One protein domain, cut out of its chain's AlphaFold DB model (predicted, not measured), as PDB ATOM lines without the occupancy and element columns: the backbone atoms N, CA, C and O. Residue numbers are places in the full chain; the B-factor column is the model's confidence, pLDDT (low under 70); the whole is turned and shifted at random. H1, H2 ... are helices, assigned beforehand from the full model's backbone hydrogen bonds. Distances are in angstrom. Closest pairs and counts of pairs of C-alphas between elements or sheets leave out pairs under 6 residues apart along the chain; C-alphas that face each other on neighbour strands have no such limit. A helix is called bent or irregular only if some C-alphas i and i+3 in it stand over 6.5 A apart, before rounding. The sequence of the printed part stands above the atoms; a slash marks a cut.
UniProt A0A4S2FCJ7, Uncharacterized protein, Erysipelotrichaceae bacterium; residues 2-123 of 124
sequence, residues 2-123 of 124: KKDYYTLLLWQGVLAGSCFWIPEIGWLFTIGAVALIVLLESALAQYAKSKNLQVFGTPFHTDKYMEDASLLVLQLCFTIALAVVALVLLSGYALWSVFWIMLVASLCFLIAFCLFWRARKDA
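This is residues 2 to 123 of the 124 residues of an uncharacterized protein of Erysipelotrichaceae bacterium (UniProt A0A4S2FCJ7). Four long helices run side by side in an up-and-down bundle, each against the one before it; H1 and H3 make the middle pair, with H4, the longest, on one side and H2 on the other. A loop of residues 51 to 68 links H2 to H3 at one end of the bundle. The printed part has 122 residues, with four named helices in the order H1, H2, H3, H4 and no named strand: all helix. It is compact, with a radius of gyration of the C-alphas of 15.8 A, yet elongated, spanning 47 by 30 by 21 A.

H4, residues 96 to 121, touches H1, residues 2 to 21, at a shallow tilt of 9 degrees, opposite ways; their closest C-alphas, of Asp 4 and Phe 113, are 5.6 A apart. With residues 96 to 106 alone, H4 touches residues 83 to 91 of H3, residues 69 to 92; the closest C-alphas of this hairpin, of Leu 90 and Phe 99, are 5.6 A apart. H1 and H3 touch and run the same way at a shallow tilt of 19 degrees, C-alphas 12 and 79 being closest at 5.9 A. H2, residues 26 to 50, forms a hairpin with H1, closest at C-alphas 20 and 26, 4.2 A. H2 and H3, also a hairpin, only just touch, with 3 pairs of C-alphas within 8 A, the closest those of Leu 44 and Leu 71 at 7.4 A. H2 and H4 are apart. Every O i to N i+4 pair is within hydrogen-bond range in H2, H3 and H4; in H1 13 of 16 are.

H4 is 37.3 A long, from C-alpha 96 at (116.298, 115.530, 155.377) to C-alpha 121 at (129.216, 104.328, 122.233). H2 is 36.1 A, H3 34.8 A and H1 30.5 A long, H1 beginning at (138.051, 103.181, 133.833). H1 is irregular, but only just: C-alphas 18 and 21 are 6.7 A apart.

The C-alphas farthest apart, of Glu 24 and Ala 123, are 48.0 A apart. The printed part has no cut; the link from H2 to H3 is long, and those from H1 to H2 and H3 to H4 are tight. Mean pLDDT of the printed part is 79.3; residues 2, 48 to 49, 51 to 70 and 121 to 123 are under 70.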
ATOM      1  N   LYS A   2     137.505 102.833 132.495       63.22
ATOM      2  CA  LYS A   2     138.051 103.181 133.833       63.22
ATOM      3  C   LYS A   2     137.204 104.248 134.543       63.22
ATOM      4  O   LYS A   2     136.840 104.071 135.694       63.22
ATOM      5  N   LYS A   3     136.850 105.324 133.832       70.94
ATOM      6  CA  LYS A   3     136.058 106.437 134.382       70.94
ATOM      7  C   LYS A   3     134.654 106.000 134.821       70.94
ATOM      8  O   LYS A   3     134.254 106.344 135.924       70.94
ATOM      9  N   ASP A   4     133.955 105.206 134.007       74.56
ATOM     10  CA  ASP A   4     132.599 104.708 134.298       74.56
ATOM     11  C   ASP A   4     132.566 103.876 135.583       74.56
ATOM     12  O   ASP A   4     131.778 104.133 136.487       74.56
ATOM     13  N   TYR A   5     133.496 102.928 135.688       76.38
ATOM     14  CA  TYR A   5     133.633 102.063 136.851       76.38
ATOM     15  C   TYR A   5     134.006 102.849 138.118       76.38
ATOM     16  O   TYR A   5     133.336 102.713 139.137       76.38
ATOM     17  N   TYR A   6     135.013 103.732 138.062       80.62
ATOM     18  CA  TYR A   6     135.381 104.547 139.230       80.62
ATOM     19  C   TYR A   6     134.263 105.504 139.649       80.62
ATOM     20  O   TYR A   6     134.135 105.799 140.832       80.62
ATOM     21  N   THR A   7     133.437 105.958 138.701       85.56
ATOM     22  CA  THR A   7     132.251 106.772 138.998       85.56
ATOM     23  C   THR A   7     131.242 105.959 139.807       85.56
ATOM     24  O   THR A   7     130.749 106.450 140.819       85.56
ATOM     25  N   LEU A   8     130.984 104.704 139.420       85.94
ATOM     26  CA  LEU A   8     130.108 103.799 140.168       85.94
ATOM     27  C   LEU A   8     130.672 103.459 141.552       85.94
ATOM     28  O   LEU A   8     129.952 103.566 142.537       85.94
ATOM     29  N   LEU A   9     131.957 103.111 141.646       85.94
ATOM     30  CA  LEU A   9     132.591 102.762 142.921       85.94
ATOM     31  C   LEU A   9     132.603 103.950 143.896       85.94
ATOM     32  O   LEU A   9     132.300 103.798 145.080       85.94
ATOM     33  N   LEU A  10     132.902 105.154 143.396       88.62
ATOM     34  CA  LEU A  10     132.844 106.376 144.194       88.62
ATOM     35  C   LEU A  10     131.413 106.660 144.662       88.62
ATOM     36  O   LEU A  10     131.207 106.967 145.835       88.62
ATOM     37  N   TRP A  11     130.425 106.511 143.775       92.31
ATOM     38  CA  TRP A  11     129.018 106.683 144.128       92.31
ATOM     39  C   TRP A  11     128.594 105.698 145.228       92.31
ATOM     40  O   TRP A  11     128.020 106.115 146.234       92.31
ATOM     41  N   GLN A  12     128.957 104.419 145.106       90.00
ATOM     42  CA  GLN A  12     128.709 103.395 146.125       90.00
ATOM     43  C   GLN A  12     129.347 103.742 147.477       90.00
ATOM     44  O   GLN A  12     128.694 103.614 148.512       90.00
ATOM     45  N   GLY A  13     130.593 104.226 147.481       86.44
ATOM     46  CA  GLY A  13     131.280 104.656 148.701       86.44
ATOM     47  C   GLY A  13     130.587 105.836 149.389       86.44
ATOM     48  O   GLY A  13     130.389 105.818 150.604       86.44
ATOM     49  N   VAL A  14     130.152 106.833 148.612       90.12
ATOM     50  CA  VAL A  14     129.407 107.996 149.123       90.12
ATOM     51  C   VAL A  14     128.055 107.565 149.704       90.12
ATOM     52  O   VAL A  14     127.697 107.999 150.797       90.12
ATOM     53  N   LEU A  15     127.335 106.654 149.037       89.94
ATOM     54  CA  LEU A  15     126.083 106.077 149.542       89.94
ATOM     55  C   LEU A  15     126.288 105.328 150.864       89.94
ATOM     56  O   LEU A  15     125.588 105.612 151.835       89.94
ATOM     57  N   ALA A  16     127.275 104.430 150.933       87.62
ATOM     58  CA  ALA A  16     127.573 103.660 152.141       87.62
ATOM     59  C   ALA A  16     127.956 104.559 153.331       87.62
ATOM     60  O   ALA A  16     127.512 104.319 154.456       87.62
ATOM     61  N   GLY A  17     128.742 105.613 153.089       85.62
ATOM     62  CA  GLY A  17     129.139 106.575 154.119       85.62
ATOM     63  C   GLY A  17     128.006 107.500 154.569       85.62
ATOM     64  O   GLY A  17     127.966 107.905 155.727       85.62
ATOM     65  N   SER A  18     127.051 107.812 153.691       85.94
ATOM     66  CA  SER A  18     125.967 108.753 154.003       85.94
ATOM     67  C   SER A  18     125.023 108.277 155.108       85.94
ATOM     68  O   SER A  18     124.508 109.088 155.874       85.94
ATOM     69  N   CYS A  19     124.833 106.963 155.234       85.56
ATOM     70  CA  CYS A  19     123.971 106.375 156.255       85.56
ATOM     71  C   CYS A  19     124.634 106.293 157.636       85.56
ATOM     72  O   CYS A  19     123.932 106.039 158.610       85.56
ATOM     73  N   PHE A  20     125.942 106.553 157.750       86.00
ATOM     74  CA  PHE A  20     126.673 106.515 159.021       86.00
ATOM     75  C   PHE A  20     126.065 107.443 160.086       86.00
ATOM     76  O   PHE A  20     126.104 107.141 161.273       86.00
ATOM     77  N   TRP A  21     125.456 108.548 159.653       78.44
ATOM     78  CA  TRP A  21     124.843 109.552 160.523       78.44
ATOM     79  C   TRP A  21     123.530 109.103 161.183       78.44
ATOM     80  O   TRP A  21     122.994 109.842 162.006       78.44
ATOM     81  N   ILE A  22     123.002 107.923 160.842       86.19
ATOM     82  CA  ILE A  22     121.819 107.356 161.499       86.19
ATOM     83  C   ILE A  22     122.243 106.802 162.875       86.19
ATOM     84  O   ILE A  22     122.990 105.822 162.912       86.19
ATOM     85  N   PRO A  23     121.767 107.367 164.004       77.69
ATOM     86  CA  PRO A  23     122.321 107.075 165.334       77.69
ATOM     87  C   PRO A  23     122.222 105.608 165.766       77.69
ATOM     88  O   PRO A  23     123.100 105.097 166.454       77.69
ATOM     89  N   GLU A  24     121.151 104.927 165.367       79.75
ATOM     90  CA  GLU A  24     120.816 103.593 165.877       79.75
ATOM     91  C   GLU A  24     121.421 102.476 165.024       79.75
ATOM     92  O   GLU A  24     121.946 101.491 165.542       79.75
ATOM     93  N   ILE A  25     121.352 102.635 163.700       85.06
ATOM     94  CA  ILE A  25     121.644 101.563 162.739       85.06
ATOM     95  C   ILE A  25     122.618 101.977 161.633       85.06
ATOM     96  O   ILE A  25     122.960 101.157 160.781       85.06
ATOM     97  N   GLY A  26     123.083 103.229 161.625       80.69
ATOM     98  CA  GLY A  26     123.892 103.774 160.536       80.69
ATOM     99  C   GLY A  26     125.189 103.012 160.316       80.69
ATOM    100  O   GLY A  26     125.514 102.647 159.190       80.69
ATOM    101  N   TRP A  27     125.883 102.674 161.402       83.44
ATOM    102  CA  TRP A  27     127.126 101.905 161.353       83.44
ATOM    103  C   TRP A  27     126.916 100.467 160.845       83.44
ATOM    104  O   TRP A  27     127.725  99.985 160.054       83.44
ATOM    105  N   LEU A  28     125.816  99.803 161.227       85.69
ATOM    106  CA  LEU A  28     125.460  98.467 160.725       85.69
ATOM    107  C   LEU A  28     125.214  98.503 159.219       85.69
ATOM    108  O   LEU A  28     125.711  97.645 158.486       85.69
ATOM    109  N   PHE A  29     124.483  99.516 158.753       82.81
ATOM    110  CA  PHE A  29     124.212  99.693 157.335       82.81
ATOM    111  C   PHE A  29     125.486 100.007 156.548       82.81
ATOM    112  O   PHE A  29     125.723  99.392 155.513       82.81
ATOM    113  N   THR A  30     126.336 100.909 157.047       84.50
ATOM    114  CA  THR A  30     127.615 101.237 156.409       84.50
ATOM    115  C   THR A  30     128.510 100.005 156.296       84.50
ATOM    116  O   THR A  30     129.024  99.734 155.212       84.50
ATOM    117  N   ILE A  31     128.660  99.211 157.364       86.12
ATOM    118  CA  ILE A  31     129.447  97.967 157.325       86.12
ATOM    119  C   ILE A  31     128.835  96.967 156.341       86.12
ATOM    120  O   ILE A  31     129.561  96.393 155.529       86.12
ATOM    121  N   GLY A  32     127.512  96.782 156.376       85.25
ATOM    122  CA  GLY A  32     126.803  95.892 155.458       85.25
ATOM    123  C   GLY A  32     126.994  96.296 153.996       85.25
ATOM    124  O   GLY A  32     127.357  95.459 153.174       85.25
ATOM    125  N   ALA A  33     126.835  97.581 153.680       84.19
ATOM    126  CA  ALA A  33     127.044  98.123 152.343       84.19
ATOM    127  C   ALA A  33     128.497  97.951 151.875       84.19
ATOM    128  O   ALA A  33     128.721  97.493 150.758       84.19
ATOM    129  N   VAL A  34     129.484  98.243 152.731       85.56
ATOM    130  CA  VAL A  34     130.911  98.042 152.420       85.56
ATOM    131  C   VAL A  34     131.217  96.569 152.161       85.56
ATOM    132  O   VAL A  34     131.855  96.251 151.160       85.56
ATOM    133  N   ALA A  35     130.736  95.661 153.013       85.62
ATOM    134  CA  ALA A  35     130.918  94.225 152.818       85.62
ATOM    135  C   ALA A  35     130.315  93.763 151.485       85.62
ATOM    136  O   ALA A  35     130.934  92.987 150.759       85.62
ATOM    137  N   LEU A  36     129.139  94.280 151.128       84.75
ATOM    138  CA  LEU A  36     128.459  93.918 149.891       84.75
ATOM    139  C   LEU A  36     129.165  94.473 148.646       84.75
ATOM    140  O   LEU A  36     129.270  93.760 147.650       84.75
ATOM    141  N   ILE A  37     129.724  95.686 148.723       84.69
ATOM    142  CA  ILE A  37     130.601  96.245 147.682       84.69
ATOM    143  C   ILE A  37     131.837  95.352 147.515       84.69
ATOM    144  O   ILE A  37     132.140  94.939 146.403       84.69
ATOM    145  N   VAL A  38     132.514  94.972 148.604       83.31
ATOM    146  CA  VAL A  38     133.699  94.095 148.548       83.31
ATOM    147  C   VAL A  38     133.367  92.722 147.954       83.31
ATOM    148  O   VAL A  38     134.142  92.198 147.152       83.31
ATOM    149  N   LEU A  39     132.221  92.134 148.311       81.88
ATOM    150  CA  LEU A  39     131.760  90.868 147.734       81.88
ATOM    151  C   LEU A  39     131.473  90.998 146.236       81.88
ATOM    152  O   LEU A  39     131.899  90.137 145.465       81.88
ATOM    153  N   LEU A  40     130.800  92.075 145.821       80.25
ATOM    154  CA  LEU A  40     130.534  92.358 144.412       80.25
ATOM    155  C   LEU A  40     131.848  92.504 143.635       80.25
ATOM    156  O   LEU A  40     132.027  91.847 142.614       80.25
ATOM    157  N   GLU A  41     132.797  93.283 144.151       76.50
ATOM    158  CA  GLU A  41     134.120  93.469 143.545       76.50
ATOM    159  C   GLU A  41     134.915  92.161 143.473       76.50
ATOM    160  O   GLU A  41     135.563  91.865 142.468       76.50
ATOM    161  N   SER A  42     134.808  91.312 144.496       76.88
ATOM    162  CA  SER A  42     135.435  89.987 144.503       76.88
ATOM    163  C   SER A  42     134.822  89.055 143.452       76.88
ATOM    164  O   SER A  42     135.546  88.321 142.778       76.88
ATOM    165  N   ALA A  43     133.498  89.087 143.280       75.50
ATOM    166  CA  ALA A  43     132.802  88.317 142.251       75.50
ATOM    167  C   ALA A  43     133.146  88.821 140.840       75.50
ATOM    168  O   ALA A  43     133.428  88.017 139.948       75.50
ATOM    169  N   LEU A  44     133.209  90.144 140.651       72.94
ATOM    170  CA  LEU A  44     133.659  90.780 139.413       72.94
ATOM    171  C   LEU A  44     135.099  90.375 139.074       72.94
ATOM    172  O   LEU A  44     135.380  89.994 137.939       72.94
ATOM    173  N   ALA A  45     135.994  90.370 140.062       70.19
ATOM    174  CA  ALA A  45     137.380  89.937 139.909       70.19
ATOM    175  C   ALA A  45     137.491  88.458 139.492       70.19
ATOM    176  O   ALA A  45     138.284  88.118 138.609       70.19
ATOM    177  N   GLN A  46     136.681  87.573 140.081       71.62
ATOM    178  CA  GLN A  46     136.642  86.153 139.711       71.62
ATOM    179  C   GLN A  46     136.071  85.928 138.304       71.62
ATOM    180  O   GLN A  46     136.624  85.135 137.539       71.62
ATOM    181  N   TYR A  47     135.001  86.639 137.934       70.75
ATOM    182  CA  TYR A  47     134.440  86.579 136.583       70.75
ATOM    183  C   TYR A  47     135.432  87.106 135.541       70.75
ATOM    184  O   TYR A  47     135.647  86.461 134.517       70.75
ATOM    185  N   ALA A  48     136.108  88.222 135.825       66.88
ATOM    186  CA  ALA A  48     137.158  88.743 134.958       66.88
ATOM    187  C   ALA A  48     138.258  87.690 134.742       66.88
ATOM    188  O   ALA A  48     138.602  87.380 133.600       66.88
ATOM    189  N   LYS A  49     138.719  87.042 135.821       69.12
ATOM    190  CA  LYS A  49     139.715  85.965 135.749       69.12
ATOM    191  C   LYS A  49     139.264  84.804 134.859       69.12
ATOM    192  O   LYS A  49     140.057  84.321 134.055       69.12
ATOM    193  N   SER A  50     138.010  84.359 134.975       71.38
ATOM    194  CA  SER A  50     137.493  83.223 134.191       71.38
ATOM    195  C   SER A  50     137.356  83.529 132.695       71.38
ATOM    196  O   SER A  50     137.436  82.625 131.867       71.38
ATOM    197  N   LYS A  51     137.212  84.808 132.336       66.69
ATOM    198  CA  LYS A  51     137.152  85.291 130.952       66.69
ATOM    199  C   LYS A  51     138.518  85.686 130.373       66.69
ATOM    200  O   LYS A  51     138.560  86.239 129.279       66.69
ATOM    201  N   ASN A  52     139.629  85.407 131.073       64.88
ATOM    202  CA  ASN A  52     140.971  85.926 130.747       64.88
ATOM    203  C   ASN A  52     141.015  87.464 130.621       64.88
ATOM    204  O   ASN A  52     141.871  88.023 129.928       64.88
ATOM    205  N   LEU A  53     140.091  88.143 131.298       61.03
ATOM    206  CA  LEU A  53     140.073  89.589 131.453       61.03
ATOM    207  C   LEU A  53     140.936  89.954 132.663       61.03
ATOM    208  O   LEU A  53     141.123  89.161 133.591       61.03
ATOM    209  N   GLN A  54     141.506  91.156 132.647       55.31
ATOM    210  CA  GLN A  54     142.437  91.545 133.696       55.31
ATOM    211  C   GLN A  54     141.721  91.671 135.051       55.31
ATOM    212  O   GLN A  54     140.693  92.337 135.168       55.31
ATOM    213  N   VAL A  55     142.281  91.021 136.075       52.88
ATOM    214  CA  VAL A  55     141.774  91.057 137.452       52.88
ATOM    215  C   VAL A  55     142.230  92.345 138.134       52.88
ATOM    216  O   VAL A  55     143.374  92.783 137.967       52.88
ATOM    217  N   PHE A  56     141.337  92.931 138.927       51.12
ATOM    218  CA  PHE A  56     141.575  94.149 139.695       51.12
ATOM    219  C   PHE A  56     142.817  94.020 140.604       51.12
ATOM    220  O   PHE A  56     142.981  93.013 141.289       51.12
ATOM    221  N   GLY A  57     143.704  95.025 140.604       49.91
ATOM    222  CA  GLY A  57     144.897  95.076 141.469       49.91
ATOM    223  C   GLY A  57     146.208  94.527 140.880       49.91
ATOM    224  O   GLY A  57     147.230  94.563 141.558       49.91
ATOM    225  N   THR A  58     146.222  94.061 139.626       45.41
ATOM    226  CA  THR A  58     147.463  93.671 138.919       45.41
ATOM    227  C   THR A  58     148.002  94.813 138.039       45.41
ATOM    228  O   THR A  58     147.206  95.616 137.545       45.41
ATOM    229  N   PRO A  59     149.335  94.943 137.849       45.66
ATOM    230  CA  PRO A  59     149.927  96.029 137.065       45.66
ATOM    231  C   PRO A  59     149.356  96.060 135.639       45.66
ATOM    232  O   PRO A  59     149.218  95.034 134.974       45.66
ATOM    233  N   PHE A  60     148.952  97.256 135.213       45.59
ATOM    234  CA  PHE A  60     148.117  97.510 134.039       45.59
ATOM    235  C   PHE A  60     148.734  96.999 132.728       45.59
ATOM    236  O   PHE A  60     149.765  97.511 132.297       45.59
ATOM    237  N   HIS A  61     148.032  96.093 132.039       42.94
ATOM    238  CA  HIS A  61     148.177  95.913 130.597       42.94
ATOM    239  C   HIS A  61     146.930  96.516 129.949       42.94
ATOM    240  O   HIS A  61     145.809  96.055 130.145       42.94
ATOM    241  N   THR A  62     147.136  97.619 129.241       44.91
ATOM    242  CA  THR A  62     146.123  98.574 128.769       44.91
ATOM    243  C   THR A  62     145.037  97.985 127.862       44.91
ATOM    244  O   THR A  62     143.996  98.617 127.704       44.91
ATOM    245  N   ASP A  63     145.229  96.767 127.352       47.22
ATOM    246  CA  ASP A  63     144.517  96.278 126.167       47.22
ATOM    247  C   ASP A  63     143.434  95.224 126.470       47.22
ATOM    248  O   ASP A  63     142.745  94.780 125.561       47.22
ATOM    249  N   LYS A  64     143.254  94.803 127.734       47.44
ATOM    250  CA  LYS A  64     142.271  93.754 128.121       47.44
ATOM    251  C   LYS A  64     141.313  94.152 129.248       47.44
ATOM    252  O   LYS A  64     140.699  93.299 129.895       47.44
ATOM    253  N   TYR A  65     141.205  95.446 129.532       49.25
ATOM    254  CA  TYR A  65     140.414  95.939 130.658       49.25
ATOM    255  C   TYR A  65     138.938  96.132 130.266       49.25
ATOM    256  O   TYR A  65     138.603  97.082 129.564       49.25
ATOM    257  N   MET A  66     138.062  95.276 130.806       53.75
ATOM    258  CA  MET A  66     136.602  95.464 130.926       53.75
ATOM    259  C   MET A  66     135.793  95.606 129.622       53.75
ATOM    260  O   MET A  66     134.892  96.430 129.578       53.75
ATOM    261  N   GLU A  67     136.021  94.804 128.580       55.03
ATOM    262  CA  GLU A  67     135.144  94.813 127.382       55.03
ATOM    263  C   GLU A  67     133.677  94.416 127.661       55.03
ATOM    264  O   GLU A  67     132.792  94.701 126.855       55.03
ATOM    265  N   ASP A  68     133.379  93.812 128.816       62.84
ATOM    266  CA  ASP A  68     132.034  93.330 129.125       62.84
ATOM    267  C   ASP A  68     131.145  94.427 129.740       62.84
ATOM    268  O   ASP A  68     131.109  94.665 130.952       62.84
ATOM    269  N   ALA A  69     130.387  95.100 128.871       69.06
ATOM    270  CA  ALA A  69     129.352  96.068 129.229       69.06
ATOM    271  C   ALA A  69     128.334  95.519 130.252       69.06
ATOM    272  O   ALA A  69     127.772  96.299 131.023       69.06
ATOM    273  N   SER A  70     128.121  94.203 130.292       68.19
ATOM    274  CA  SER A  70     127.139  93.546 131.161       68.19
ATOM    275  C   SER A  70     127.487  93.689 132.645       68.19
ATOM    276  O   SER A  70     126.600  93.896 133.471       68.19
ATOM    277  N   LEU A  71     128.780  93.652 132.989       71.38
ATOM    278  CA  LEU A  71     129.250  93.809 134.370       71.38
ATOM    279  C   LEU A  71     129.042  95.235 134.885       71.38
ATOM    280  O   LEU A  71     128.604  95.432 136.016       71.38
ATOM    281  N   LEU A  72     129.310  96.229 134.035       77.06
ATOM    282  CA  LEU A  72     129.069  97.639 134.350       77.06
ATOM    283  C   LEU A  72     127.577  97.912 134.574       77.06
ATOM    284  O   LEU A  72     127.223  98.666 135.477       77.06
ATOM    285  N   VAL A  73     126.703  97.273 133.792       80.50
ATOM    286  CA  VAL A  73     125.249  97.361 133.979       80.50
ATOM    287  C   VAL A  73     124.823  96.700 135.291       80.50
ATOM    288  O   VAL A  73     124.036  97.286 136.028       80.50
ATOM    289  N   LEU A  74     125.373  95.529 135.634       80.88
ATOM    290  CA  LEU A  74     125.092  94.871 136.914       80.88
ATOM    291  C   LEU A  74     125.506  95.753 138.103       80.88
ATOM    292  O   LEU A  74     124.732  95.933 139.044       80.88
ATOM    293  N   GLN A  75     126.697  96.351 138.036       83.62
ATOM    294  CA  GLN A  75     127.194  97.262 139.063       83.62
ATOM    295  C   GLN A  75     126.356  98.545 139.150       83.62
ATOM    296  O   GLN A  75     126.086  99.022 140.253       83.62
ATOM    297  N   LEU A  76     125.877  99.083 138.024       87.00
ATOM    298  CA  LEU A  76     124.932 100.203 138.006       87.00
ATOM    299  C   LEU A  76     123.609  99.832 138.691       87.00
ATOM    300  O   LEU A  76     123.164 100.571 139.566       87.00
ATOM    301  N   CYS A  77     123.004  98.688 138.351       87.12
ATOM    302  CA  CYS A  77     121.769  98.215 138.986       87.12
ATOM    303  C   CYS A  77     121.936  98.076 140.501       87.12
ATOM    304  O   CYS A  77     121.082  98.529 141.265       87.12
ATOM    305  N   PHE A  78     123.062  97.508 140.937       87.50
ATOM    306  CA  PHE A  78     123.391  97.408 142.353       87.50
ATOM    307  C   PHE A  78     123.519  98.786 143.020       87.50
ATOM    308  O   PHE A  78     122.964  99.016 144.092       87.50
ATOM    309  N   THR A  79     124.195  99.727 142.360       90.62
ATOM    310  CA  THR A  79     124.374 101.098 142.864       90.62
ATOM    311  C   THR A  79     123.041 101.831 142.998       90.62
ATOM    312  O   THR A  79     122.813 102.506 143.999       90.62
ATOM    313  N   ILE A  80     122.128 101.658 142.037       91.75
ATOM    314  CA  ILE A  80     120.772 102.220 142.096       91.75
ATOM    315  C   ILE A  80     119.992 101.619 143.270       91.75
ATOM    316  O   ILE A  80     119.368 102.361 144.024       91.75
ATOM    317  N   ALA A  81     120.049 100.298 143.464       89.38
ATOM    318  CA  ALA A  81     119.395  99.649 144.599       89.38
ATOM    319  C   ALA A  81     119.935 100.182 145.938       89.38
ATOM    320  O   ALA A  81     119.154 100.549 146.814       89.38
ATOM    321  N   LEU A  82     121.261 100.307 146.065       90.19
ATOM    322  CA  LEU A  82     121.905 100.894 147.239       90.19
ATOM    323  C   LEU A  82     121.461 102.349 147.461       90.19
ATOM    324  O   LEU A  82     121.183 102.730 148.596       90.19
ATOM    325  N   ALA A  83     121.335 103.142 146.392       92.69
ATOM    326  CA  ALA A  83     120.867 104.523 146.463       92.69
ATOM    327  C   ALA A  83     119.427 104.619 146.973       92.69
ATOM    328  O   ALA A  83     119.145 105.415 147.866       92.69
ATOM    329  N   VAL A  84     118.526 103.785 146.450       92.25
ATOM    330  CA  VAL A  84     117.126 103.740 146.893       92.25
ATOM    331  C   VAL A  84     117.044 103.381 148.373       92.25
ATOM    332  O   VAL A  84     116.377 104.082 149.130       92.25
ATOM    333  N   VAL A  85     117.753 102.338 148.809       90.38
ATOM    334  CA  VAL A  85     117.742 101.913 150.216       90.38
ATOM    335  C   VAL A  85     118.309 103.004 151.129       90.38
ATOM    336  O   VAL A  85     117.701 103.312 152.154       90.38
ATOM    337  N   ALA A  86     119.420 103.637 150.743       89.62
ATOM    338  CA  ALA A  86     120.004 104.745 151.496       89.62
ATOM    339  C   ALA A  86     119.028 105.928 151.622       89.62
ATOM    340  O   ALA A  86     118.833 106.454 152.715       89.62
ATOM    341  N   LEU A  87     118.361 106.320 150.532       92.94
ATOM    342  CA  LEU A  87     117.379 107.409 150.535       92.94
ATOM    343  C   LEU A  87     116.146 107.081 151.389       92.94
ATOM    344  O   LEU A  87     115.674 107.946 152.128       92.94
ATOM    345  N   VAL A  88     115.647 105.842 151.338       91.19
ATOM    346  CA  VAL A  88     114.541 105.382 152.196       91.19
ATOM    347  C   VAL A  88     114.937 105.448 153.669       91.19
ATOM    348  O   VAL A  88     114.166 105.959 154.478       91.19
ATOM    349  N   LEU A  89     116.142 104.996 154.018       88.69
ATOM    350  CA  LEU A  89     116.653 105.063 155.387       88.69
ATOM    351  C   LEU A  89     116.800 106.508 155.872       88.69
ATOM    352  O   LEU A  89     116.281 106.855 156.927       88.69
ATOM    353  N   LEU A  90     117.446 107.377 155.093       91.25
ATOM    354  CA  LEU A  90     117.614 108.787 155.463       91.25
ATOM    355  C   LEU A  90     116.262 109.499 155.646       91.25
ATOM    356  O   LEU A  90     116.113 110.293 156.573       91.25
ATOM    357  N   SER A  91     115.276 109.179 154.801       90.69
ATOM    358  CA  SER A  91     113.901 109.678 154.915       90.69
ATOM    359  C   SER A  91     113.198 109.153 156.174       90.69
ATOM    360  O   SER A  91     112.651 109.938 156.948       90.69
ATOM    361  N   GLY A  92     113.277 107.843 156.435       89.00
ATOM    362  CA  GLY A  92     112.656 107.206 157.603       89.00
ATOM    363  C   GLY A  92     113.186 107.724 158.942       89.00
ATOM    364  O   GLY A  92     112.442 107.776 159.916       89.00
ATOM    365  N   TYR A  93     114.441 108.176 158.969       89.81
ATOM    366  CA  TYR A  93     115.098 108.768 160.137       89.81
ATOM    367  C   TYR A  93     115.075 110.307 160.160       89.81
ATOM    368  O   TYR A  93     115.780 110.921 160.958       89.81
ATOM    369  N   ALA A  94     114.281 110.945 159.291       89.06
ATOM    370  CA  ALA A  94     114.130 112.401 159.200       89.06
ATOM    371  C   ALA A  94     115.447 113.185 158.990       89.06
ATOM    372  O   ALA A  94     115.532 114.379 159.295       89.06
ATOM    373  N   LEU A  95     116.471 112.555 158.405       89.69
ATOM    374  CA  LEU A  95     117.749 113.181 158.050       89.69
ATOM    375  C   LEU A  95     117.641 113.930 156.712       89.69
ATOM    376  O   LEU A  95     118.392 113.681 155.767       89.69
ATOM    377  N   TRP A  96     116.696 114.869 156.625       90.44
ATOM    378  CA  TRP A  96     116.298 115.530 155.377       90.44
ATOM    379  C   TRP A  96     117.438 116.275 154.678       90.44
ATOM    380  O   TRP A  96     117.553 116.217 153.456       90.44
ATOM    381  N   SER A  97     118.323 116.938 155.423       91.31
ATOM    382  CA  SER A  97     119.479 117.627 154.833       91.31
ATOM    383  C   SER A  97     120.422 116.651 154.124       91.31
ATOM    384  O   SER A  97     120.841 116.910 152.997       91.31
ATOM    385  N   VAL A  98     120.707 115.504 154.750       90.00
ATOM    386  CA  VAL A  98     121.552 114.452 154.163       90.00
ATOM    387  C   VAL A  98     120.829 113.803 152.985       90.00
ATOM    388  O   VAL A  98     121.431 113.615 151.934       90.00
ATOM    389  N   PHE A  99     119.526 113.544 153.113       92.69
ATOM    390  CA  PHE A  99     118.689 113.020 152.034       92.69
ATOM    391  C   PHE A  99     118.798 113.862 150.754       92.69
ATOM    392  O   PHE A  99     119.102 113.320 149.692       92.69
ATOM    393  N   TRP A 100     118.610 115.185 150.840       94.31
ATOM    394  CA  TRP A 100     118.651 116.057 149.661       94.31
ATOM    395  C   TRP A 100     120.041 116.118 149.027       94.31
ATOM    396  O   TRP A 100     120.157 116.040 147.803       94.31
ATOM    397  N   ILE A 101     121.095 116.195 149.848       93.75
ATOM    398  CA  ILE A 101     122.483 116.154 149.366       93.75
ATOM    399  C   ILE A 101     122.736 114.846 148.613       93.75
ATOM    400  O   ILE A 101     123.275 114.858 147.507       93.75
ATOM    401  N   MET A 102     122.302 113.721 149.180       93.31
ATOM    402  CA  MET A 102     122.511 112.400 148.597       93.31
ATOM    403  C   MET A 102     121.694 112.167 147.333       93.31
ATOM    404  O   MET A 102     122.192 111.531 146.402       93.31
ATOM    405  N   LEU A 103     120.479 112.710 147.257       94.62
ATOM    406  CA  LEU A 103     119.663 112.676 146.049       94.62
ATOM    407  C   LEU A 103     120.352 113.436 144.910       94.62
ATOM    408  O   LEU A 103     120.535 112.881 143.827       94.62
ATOM    409  N   VAL A 104     120.785 114.676 145.161       95.81
ATOM    410  CA  VAL A 104     121.474 115.500 144.156       95.81
ATOM    411  C   VAL A 104     122.787 114.847 143.730       95.81
ATOM    412  O   VAL A 104     123.026 114.694 142.534       95.81
ATOM    413  N   ALA A 105     123.605 114.387 144.681       92.81
ATOM    414  CA  ALA A 105     124.851 113.686 144.381       92.81
ATOM    415  C   ALA A 105     124.603 112.436 143.524       92.81
ATOM    416  O   ALA A 105     125.295 112.226 142.529       92.81
ATOM    417  N   SER A 106     123.579 111.645 143.854       92.81
ATOM    418  CA  SER A 106     123.202 110.450 143.094       92.81
ATOM    419  C   SER A 106     122.778 110.775 141.663       92.81
ATOM    420  O   SER A 106     123.183 110.084 140.730       92.81
ATOM    421  N   LEU A 107     122.023 111.857 141.464       94.88
ATOM    422  CA  LEU A 107     121.666 112.335 140.128       94.88
ATOM    423  C   LEU A 107     122.904 112.800 139.349       94.88
ATOM    424  O   LEU A 107     123.052 112.446 138.182       94.88
ATOM    425  N   CYS A 108     123.825 113.529 139.986       94.19
ATOM    426  CA  CYS A 108     125.082 113.942 139.362       94.19
ATOM    427  C   CYS A 108     125.940 112.740 138.941       94.19
ATOM    428  O   CYS A 108     126.439 112.722 137.816       94.19
ATOM    429  N   PHE A 109     126.077 111.721 139.797       92.25
ATOM    430  CA  PHE A 109     126.805 110.492 139.468       92.25
ATOM    431  C   PHE A 109     126.143 109.717 138.330       92.25
ATOM    432  O   PHE A 109     126.840 109.264 137.420       92.25
ATOM    433  N   LEU A 110     124.811 109.616 138.327       92.06
ATOM    434  CA  LEU A 110     124.067 108.973 137.247       92.06
ATOM    435  C   LEU A 110     124.254 109.708 135.914       92.06
ATOM    436  O   LEU A 110     124.520 109.075 134.895       92.06
ATOM    437  N   ILE A 111     124.165 111.040 135.913       92.25
ATOM    438  CA  ILE A 111     124.395 111.859 134.718       92.25
ATOM    439  C   ILE A 111     125.835 111.685 134.228       92.25
ATOM    440  O   ILE A 111     126.040 111.440 133.040       92.25
ATOM    441  N   ALA A 112     126.824 111.760 135.123       88.62
ATOM    442  CA  ALA A 112     128.229 111.560 134.775       88.62
ATOM    443  C   ALA A 112     128.461 110.174 134.152       88.62
ATOM    444  O   ALA A 112     129.080 110.076 133.093       88.62
ATOM    445  N   PHE A 113     127.895 109.119 134.747       87.69
ATOM    446  CA  PHE A 113     127.945 107.767 134.196       87.69
ATOM    447  C   PHE A 113     127.312 107.697 132.800       87.69
ATOM    448  O   PHE A 113     127.931 107.187 131.870       87.69
ATOM    449  N   CYS A 114     126.110 108.251 132.616       87.56
ATOM    450  CA  CYS A 114     125.427 108.267 131.322       87.56
ATOM    451  C   CYS A 114     126.225 109.016 130.245       87.56
ATOM    452  O   CYS A 114     126.297 108.553 129.106       87.56
ATOM    453  N   LEU A 115     126.842 110.151 130.591       88.19
ATOM    454  CA  LEU A 115     127.685 110.922 129.676       88.19
ATOM    455  C   LEU A 115     128.935 110.136 129.266       88.19
ATOM    456  O   LEU A 115     129.241 110.058 128.077       88.19
ATOM    457  N   PHE A 116     129.631 109.518 130.224       83.44
ATOM    458  CA  PHE A 116     130.816 108.711 129.933       83.44
ATOM    459  C   PHE A 116     130.474 107.445 129.132       83.44
ATOM    460  O   PHE A 116     131.174 107.115 128.169       83.44
ATOM    461  N   TRP A 117     129.345 106.802 129.438       81.94
ATOM    462  CA  TRP A 117     128.849 105.646 128.697       81.94
ATOM    463  C   TRP A 117     128.460 105.992 127.258       81.94
ATOM    464  O   TRP A 117     128.772 105.239 126.333       81.94
ATOM    465  N   ARG A 118     127.789 107.132 127.053       81.69
ATOM    466  CA  ARG A 118     127.409 107.621 125.722       81.69
ATOM    467  C   ARG A 118     128.637 107.969 124.887       81.69
ATOM    468  O   ARG A 118     128.758 107.455 123.783       81.69
ATOM    469  N   ALA A 119     129.577 108.736 125.442       76.62
ATOM    470  CA  ALA A 119     130.821 109.090 124.756       76.62
ATOM    471  C   ALA A 119     131.619 107.856 124.301       76.62
ATOM    472  O   ALA A 119     132.307 107.905 123.288       76.62
ATOM    473  N   ARG A 120     131.507 106.729 125.021       71.12
ATOM    474  CA  ARG A 120     132.066 105.446 124.579       71.12
ATOM    475  C   ARG A 120     131.340 104.883 123.358       71.12
ATOM    476  O   ARG A 120     132.008 104.427 122.442       71.12
ATOM    477  N   LYS A 121     130.001 104.854 123.365       66.88
ATOM    478  CA  LYS A 121     129.216 104.328 122.233       66.88
ATOM    479  C   LYS A 121     129.461 105.106 120.944       66.88
ATOM    480  O   LYS A 121     129.434 104.499 119.889       66.88
ATOM    481  N   ASP A 122     129.705 106.408 121.045       64.31
ATOM    482  CA  ASP A 122     129.959 107.263 119.883       64.31
ATOM    483  C   ASP A 122     131.403 107.122 119.339       64.31
ATOM    484  O   ASP A 122     131.700 107.611 118.252       64.31
ATOM    485  N   ALA A 123     132.307 106.472 120.086       57.31
ATOM    486  CA  ALA A 123     133.721 106.280 119.737       57.31
ATOM    487  C   ALA A 123     134.082 104.838 119.317       57.31
ATOM    488  O   ALA A 123     135.247 104.582 119.005       57.31
TER     489      ALA A 123